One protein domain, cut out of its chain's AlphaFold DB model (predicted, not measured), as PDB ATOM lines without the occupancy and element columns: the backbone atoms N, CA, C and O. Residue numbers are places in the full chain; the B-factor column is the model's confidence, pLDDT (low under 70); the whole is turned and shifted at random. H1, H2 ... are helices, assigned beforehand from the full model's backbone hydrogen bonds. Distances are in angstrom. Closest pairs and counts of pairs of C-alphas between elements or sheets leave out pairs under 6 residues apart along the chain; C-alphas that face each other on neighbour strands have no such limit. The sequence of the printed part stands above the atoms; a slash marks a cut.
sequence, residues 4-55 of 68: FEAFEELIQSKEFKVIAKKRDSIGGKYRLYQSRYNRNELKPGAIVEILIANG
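AT A GLANCE: This is residues 4 to 55 of the 68 residues of an uncharacterized protein of Terrimonas sp. NS-102 (UniProt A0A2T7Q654). H3, the longest helix, makes a loose triangle with H1 and H4, and short H2 crosses one end of it between H1 and H3. The 52 printed residues include four named helices, H1 to H4 in chain order, and no named strand: all helix. The whole is compact, radius of gyration of the C-alphas 10.0 A, spanning 25 by 20 by 16 A.

HOW THE PARTS SIT: H3, residues 25 to 38, touches H2, residues 14 to 20, with residues 26 to 31 alone; the closest C-alphas, Ala 20 and Gly 27, are 4.2 A apart. They are only just about perpendicular, at 71 degrees. H4, residues 44 to 53, is near H3 and apart from H2. H1, residues 4 to 12, touches H4 at a steep tilt of 48 degrees, the same way; the closest C-alphas, Phe 7 and Ile 47, are 6.6 A apart. In H1, H2, H3 and H4 every O i to N i+4 pair is within hydrogen-bond range.

IN THESE COORDINATES: H3 is 20.1 A long, H4 14.4 A, H1 12.5 A and H2 9.9 A. C-alpha 4 is at (252.954, 162.206, 147.794), C-alpha 53 at (258.646, 149.115, 153.545).

THE WHOLE: The printed part has no cut, its three links are tight, and no printed residue is under 70 in pLDDT.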
ATOM      1  N   PHE A   4     254.251 161.979 147.154       93.31
ATOM      2  CA  PHE A   4     252.954 162.206 147.794       93.31
ATOM      3  C   PHE A   4     251.846 161.443 147.067       93.31
ATOM      4  O   PHE A   4     251.078 160.745 147.717       93.31
ATOM      5  N   GLU A   5     251.842 161.477 145.730       93.56
ATOM      6  CA  GLU A   5     250.932 160.665 144.906       93.56
ATOM      7  C   GLU A   5     251.107 159.165 145.188       93.56
ATOM      8  O   GLU A   5     250.128 158.451 145.387       93.56
ATOM      9  N   ALA A   6     252.358 158.701 145.294       93.25
ATOM     10  CA  ALA A   6     252.665 157.309 145.624       93.25
ATOM     11  C   ALA A   6     252.113 156.905 146.995       93.25
ATOM     12  O   ALA A   6     251.596 155.805 147.184       93.25
ATOM     13  N   PHE A   7     252.228 157.807 147.973       95.38
ATOM     14  CA  PHE A   7     251.689 157.576 149.303       95.38
ATOM     15  C   PHE A   7     250.160 157.567 149.307       95.38
ATOM     16  O   PHE A   7     249.556 156.761 150.012       95.38
ATOM     17  N   GLU A   8     249.532 158.427 148.509       95.75
ATOM     18  CA  GLU A   8     248.083 158.465 148.356       95.75
ATOM     19  C   GLU A   8     247.534 157.169 147.747       95.75
ATOM     20  O   GLU A   8     246.564 156.605 148.259       95.75
ATOM     21  N   GLU A   9     248.207 156.631 146.732       95.25
ATOM     22  CA  GLU A   9     247.891 155.316 146.172       95.25
ATOM     23  C   GLU A   9     248.055 154.210 147.229       95.25
ATOM     24  O   GLU A   9     247.148 153.394 147.443       95.25
ATOM     25  N   LEU A  10     249.167 154.233 147.975       95.25
ATOM     26  CA  LEU A  10     249.436 153.266 149.035       95.25
ATOM     27  C   LEU A  10     248.323 153.260 150.093       95.25
ATOM     28  O   LEU A  10     247.828 152.187 150.431       95.25
ATOM     29  N   ILE A  11     247.885 154.411 150.616       95.81
ATOM     30  CA  ILE A  11     246.846 154.438 151.667       95.81
ATOM     31  C   ILE A  11     245.471 153.973 151.165       95.81
ATOM     32  O   ILE A  11     244.622 153.549 151.961       95.81
ATOM     33  N   GLN A  12     245.234 154.039 149.854       95.19
ATOM     34  CA  GLN A  12     244.015 153.540 149.225       95.19
ATOM     35  C   GLN A  12     244.063 152.025 148.962       95.19
ATOM     36  O   GLN A  12     242.991 151.405 148.894       95.19
ATOM     37  N   SER A  13     245.259 151.427 148.905       95.62
ATOM     38  CA  SER A  13     245.470 149.989 148.694       95.62
ATOM     39  C   SER A  13     244.799 149.108 149.755       95.62
ATOM     40  O   SER A  13     244.526 149.511 150.897       95.62
ATOM     41  N   LYS A  14     244.514 147.858 149.378       95.50
ATOM     42  CA  LYS A  14     243.897 146.875 150.277       95.50
ATOM     43  C   LYS A  14     244.881 146.454 151.366       95.50
ATOM     44  O   LYS A  14     244.491 146.315 152.523       95.50
ATOM     45  N   GLU A  15     246.142 146.299 151.000       93.56
ATOM     46  CA  GLU A  15     247.266 145.888 151.833       93.56
ATOM     47  C   GLU A  15     247.454 146.871 152.989       93.56
ATOM     48  O   GLU A  15     247.429 146.472 154.159       93.56
ATOM     49  N   PHE A  16     247.517 148.170 152.678       95.69
ATOM     50  CA  PHE A  16     247.629 149.216 153.690       95.69
ATOM     51  C   PHE A  16     246.443 149.189 154.656       95.69
ATOM     52  O   PHE A  16     246.628 149.195 155.874       95.69
ATOM     53  N   LYS A  17     245.214 149.095 154.130       95.19
ATOM     54  CA  LYS A  17     243.987 149.027 154.943       95.19
ATOM     55  C   LYS A  17     243.961 147.798 155.854       95.19
ATOM     56  O   LYS A  17     243.465 147.889 156.976       95.19
ATOM     57  N   VAL A  18     244.476 146.655 155.400       96.38
ATOM     58  CA  VAL A  18     244.578 145.432 156.210       96.38
ATOM     59  C   VAL A  18     245.576 145.623 157.350       96.38
ATOM     60  O   VAL A  18     245.250 145.315 158.497       96.38
ATOM     61  N   ILE A  19     246.756 146.184 157.075       95.88
ATOM     62  CA  ILE A  19     247.768 146.447 158.106       95.88
ATOM     63  C   ILE A  19     247.258 147.486 159.112       95.88
ATOM     64  O   ILE A  19     247.322 147.257 160.319       95.88
ATOM     65  N   ALA A  20     246.661 148.581 158.639       96.19
ATOM     66  CA  ALA A  20     246.117 149.646 159.477       96.19
ATOM     67  C   ALA A  20     244.982 149.182 160.409       96.19
ATOM     68  O   ALA A  20     244.718 149.838 161.417       96.19
ATOM     69  N   LYS A  21     244.317 148.055 160.123       97.00
ATOM     70  CA  LYS A  21     243.292 147.459 161.001       97.00
ATOM     71  C   LYS A  21     243.866 146.618 162.142       97.00
ATOM     72  O   LYS A  21     243.137 146.327 163.091       97.00
ATOM     73  N   LYS A  22     245.145 146.232 162.090       97.25
ATOM     74  CA  LYS A  22     245.774 145.443 163.156       97.25
ATOM     75  C   LYS A  22     245.795 146.232 164.471       97.25
ATOM     76  O   LYS A  22     246.057 147.440 164.498       97.25
ATOM     77  N   ARG A  23     245.495 145.547 165.579       96.19
ATOM     78  CA  ARG A  23     245.509 146.101 166.948       96.19
ATOM     79  C   ARG A  23     246.880 145.926 167.610       96.19
ATOM     80  O   ARG A  23     246.971 145.569 168.775       96.19
ATOM     81  N   ASP A  24     247.934 146.152 166.841       97.19
ATOM     82  CA  ASP A  24     249.326 146.055 167.267       97.19
ATOM     83  C   ASP A  24     250.077 147.369 166.982       97.19
ATOM     84  O   ASP A  24     249.506 148.357 166.496       97.19
ATOM     85  N   SER A  25     251.369 147.394 167.313       95.94
ATOM     86  CA  SER A  25     252.250 148.543 167.082       95.94
ATOM     87  C   SER A  25     252.379 148.893 165.595       95.94
ATOM     88  O   SER A  25     252.440 150.074 165.245       95.94
ATOM     89  N   ILE A  26     252.357 147.891 164.714       94.88
ATOM     90  CA  ILE A  26     252.480 148.066 163.263       94.88
ATOM     91  C   ILE A  26     251.237 148.765 162.712       94.88
ATOM     92  O   ILE A  26     251.350 149.805 162.062       94.88
ATOM     93  N   GLY A  27     250.041 148.262 163.019       96.38
ATOM     94  CA  GLY A  27     248.790 148.901 162.623       96.38
ATOM     95  C   GLY A  27     248.648 150.304 163.217       96.38
ATOM     96  O   GLY A  27     248.192 151.221 162.534       96.38
ATOM     97  N   GLY A  28     249.115 150.506 164.455       97.44
ATOM     98  CA  GLY A  28     249.233 151.830 165.073       97.44
ATOM     99  C   GLY A  28     250.101 152.796 164.264       97.44
ATOM    100  O   GLY A  28     249.670 153.920 163.993       97.44
ATOM    101  N   LYS A  29     251.278 152.345 163.810       95.56
ATOM    102  CA  LYS A  29     252.179 153.127 162.950       95.56
ATOM    103  C   LYS A  29     251.486 153.525 161.643       95.56
ATOM    104  O   LYS A  29     251.495 154.699 161.295       95.56
ATOM    105  N   TYR A  30     250.809 152.601 160.963       96.81
ATOM    106  CA  TYR A  30     250.136 152.890 159.687       96.81
ATOM    107  C   TYR A  30     249.019 153.935 159.840       96.81
ATOM    108  O   TYR A  30     248.961 154.900 159.075       96.81
ATOM    109  N   ARG A  31     248.187 153.816 160.884       96.88
ATOM    110  CA  ARG A  31     247.155 154.821 161.199       96.88
ATOM    111  C   ARG A  31     247.757 156.193 161.516       96.88
ATOM    112  O   ARG A  31     247.216 157.210 161.087       96.88
ATOM    113  N   LEU A  32     248.883 156.235 162.232       96.56
ATOM    114  CA  LEU A  32     249.592 157.483 162.530       96.56
ATOM    115  C   LEU A  32     250.110 158.161 161.254       96.56
ATOM    116  O   LEU A  32     249.965 159.375 161.115       96.56
ATOM    117  N   TYR A  33     250.691 157.394 160.328       95.81
ATOM    118  CA  TYR A  33     251.190 157.923 159.056       95.81
ATOM    119  C   TYR A  33     250.040 158.511 158.231       95.81
ATOM    120  O   TYR A  33     250.130 159.660 157.809       95.81
ATOM    121  N   GLN A  34     248.925 157.784 158.103       96.12
ATOM    122  CA  GLN A  34     247.726 158.281 157.421       96.12
ATOM    123  C   GLN A  34     247.173 159.558 158.075       96.12
ATOM    124  O   GLN A  34     246.891 160.539 157.392       96.12
ATOM    125  N   SER A  35     247.063 159.589 159.407       97.25
ATOM    126  CA  SER A  35     246.568 160.762 160.141       97.25
ATOM    127  C   SER A  35     247.462 161.993 159.966       97.25
ATOM    128  O   SER A  35     246.957 163.108 159.837       97.25
ATOM    129  N   ARG A  36     248.788 161.820 159.964       96.81
ATOM    130  CA  ARG A  36     249.728 162.921 159.710       96.81
ATOM    131  C   ARG A  36     249.675 163.383 158.259       96.81
ATOM    132  O   ARG A  36     249.753 164.582 158.024       96.81
ATOM    133  N   TYR A  37     249.512 162.468 157.306       96.44
ATOM    134  CA  TYR A  37     249.378 162.820 155.893       96.44
ATOM    135  C   TYR A  37     248.140 163.678 155.650       96.44
ATOM    136  O   TYR A  37     248.262 164.776 155.125       96.44
ATOM    137  N   ASN A  38     246.980 163.255 156.160       95.19
ATOM    138  CA  ASN A  38     245.722 164.000 156.025       95.19
ATOM    139  C   ASN A  38     245.765 165.398 156.670       95.19
ATOM    140  O   ASN A  38     244.967 166.261 156.322       95.19
ATOM    141  N   ARG A  39     246.677 165.619 157.625       96.69
ATOM    142  CA  ARG A  39     246.910 166.919 158.275       96.69
ATOM    143  C   ARG A  39     248.035 167.735 157.634       96.69
ATOM    144  O   ARG A  39     248.372 168.791 158.152       96.69
ATOM    145  N   ASN A  40     248.629 167.261 156.537       94.81
ATOM    146  CA  ASN A  40     249.826 167.844 155.920       94.81
ATOM    147  C   ASN A  40     251.037 167.937 156.879       94.81
ATOM    148  O   ASN A  40     251.918 168.776 156.718       94.81
ATOM    149  N   GLU A  41     251.103 167.050 157.876       96.19
ATOM    150  CA  GLU A  41     252.166 166.981 158.891       96.19
ATOM    151  C   GLU A  41     253.183 165.857 158.612       96.19
ATOM    152  O   GLU A  41     254.189 165.716 159.319       96.19
ATOM    153  N   LEU A  42     252.923 164.997 157.619       95.50
ATOM    154  CA  LEU A  42     253.800 163.869 157.318       95.50
ATOM    155  C   LEU A  42     255.024 164.333 156.524       95.50
ATOM    156  O   LEU A  42     254.924 164.799 155.392       95.50
ATOM    157  N   LYS A  43     256.207 164.174 157.124       94.81
ATOM    158  CA  LYS A  43     257.473 164.560 156.493       94.81
ATOM    159  C   LYS A  43     257.780 163.668 155.276       94.81
ATOM    160  O   LYS A  43     257.632 162.450 155.391       94.81
ATOM    161  N   PRO A  44     258.348 164.224 154.187       92.88
ATOM    162  CA  PRO A  44     258.794 163.462 153.014       92.88
ATOM    163  C   PRO A  44     259.648 162.231 153.337       92.88
ATOM    164  O   PRO A  44     259.434 161.166 152.774       92.88
ATOM    165  N   GLY A  45     260.580 162.339 154.290       93.56
ATOM    166  CA  GLY A  45     261.422 161.203 154.686       93.56
ATOM    167  C   GLY A  45     260.631 160.033 155.282       93.56
ATOM    168  O   GLY A  45     260.953 158.882 155.013       93.56
ATOM    169  N   ALA A  46     259.556 160.316 156.026       94.69
ATOM    170  CA  ALA A  46     258.678 159.275 156.554       94.69
ATOM    171  C   ALA A  46     257.858 158.620 155.432       94.69
ATOM    172  O   ALA A  46     257.659 157.410 155.447       94.69
ATOM    173  N   ILE A  47     257.428 159.401 154.435       94.62
ATOM    174  CA  ILE A  47     256.765 158.874 153.234       94.62
ATOM    175  C   ILE A  47     257.690 157.899 152.493       94.62
ATOM    176  O   ILE A  47     257.279 156.794 152.154       94.62
ATOM    177  N   VAL A  48     258.956 158.265 152.298       94.19
ATOM    178  CA  VAL A  48     259.944 157.384 151.656       94.19
ATOM    179  C   VAL A  48     260.131 156.085 152.445       94.19
ATOM    180  O   VAL A  48     260.094 155.008 151.859       94.19
ATOM    181  N   GLU A  49     260.269 156.165 153.771       93.19
ATOM    182  CA  GLU A  49     260.437 154.990 154.636       93.19
ATOM    183  C   GLU A  49     259.283 153.985 154.486       93.19
ATOM    184  O   GLU A  49     259.515 152.789 154.316       93.19
ATOM    185  N   ILE A  50     258.032 154.459 154.536       94.19
ATOM    186  CA  ILE A  50     256.866 153.571 154.451       94.19
ATOM    187  C   ILE A  50     256.647 153.030 153.038       94.19
ATOM    188  O   ILE A  50     256.244 151.878 152.903       94.19
ATOM    189  N   LEU A  51     256.951 153.811 151.999       93.88
ATOM    190  CA  LEU A  51     256.902 153.347 150.612       93.88
ATOM    191  C   LEU A  51     257.890 152.192 150.394       93.88
ATOM    192  O   LEU A  51     257.484 151.127 149.933       93.88
ATOM    193  N   ILE A  52     259.144 152.349 150.830       92.88
ATOM    194  CA  ILE A  52     260.161 151.285 150.751       92.88
ATOM    195  C   ILE A  52     259.713 150.044 151.535       92.88
ATOM    196  O   ILE A  52     259.812 148.924 151.036       92.88
ATOM    197  N   ALA A  53     259.154 150.225 152.736       90.94
ATOM    198  CA  ALA A  53     258.646 149.115 153.545       90.94
ATOM    199  C   ALA A  53     257.468 148.359 152.895       90.94
ATOM    200  O   ALA A  53     257.185 147.230 153.292       90.94
ATOM    201  N   ASN A  54     256.787 148.967 151.916       92.44
ATOM    202  CA  ASN A  54     255.690 148.371 151.149       92.44
ATOM    203  C   ASN A  54     256.108 147.979 149.718       92.44
ATOM    204  O   ASN A  54     255.248 147.727 148.881       92.44
ATOM    205  N   GLY A  55     257.413 147.904 149.435       89.56
ATOM    206  CA  GLY A  55     257.935 147.393 148.164       89.56
ATOM    207  C   GLY A  55     258.009 148.412 147.027       89.56
ATOM    208  O   GLY A  55     258.268 148.021 145.892       89.56
TER     209      GLY A  55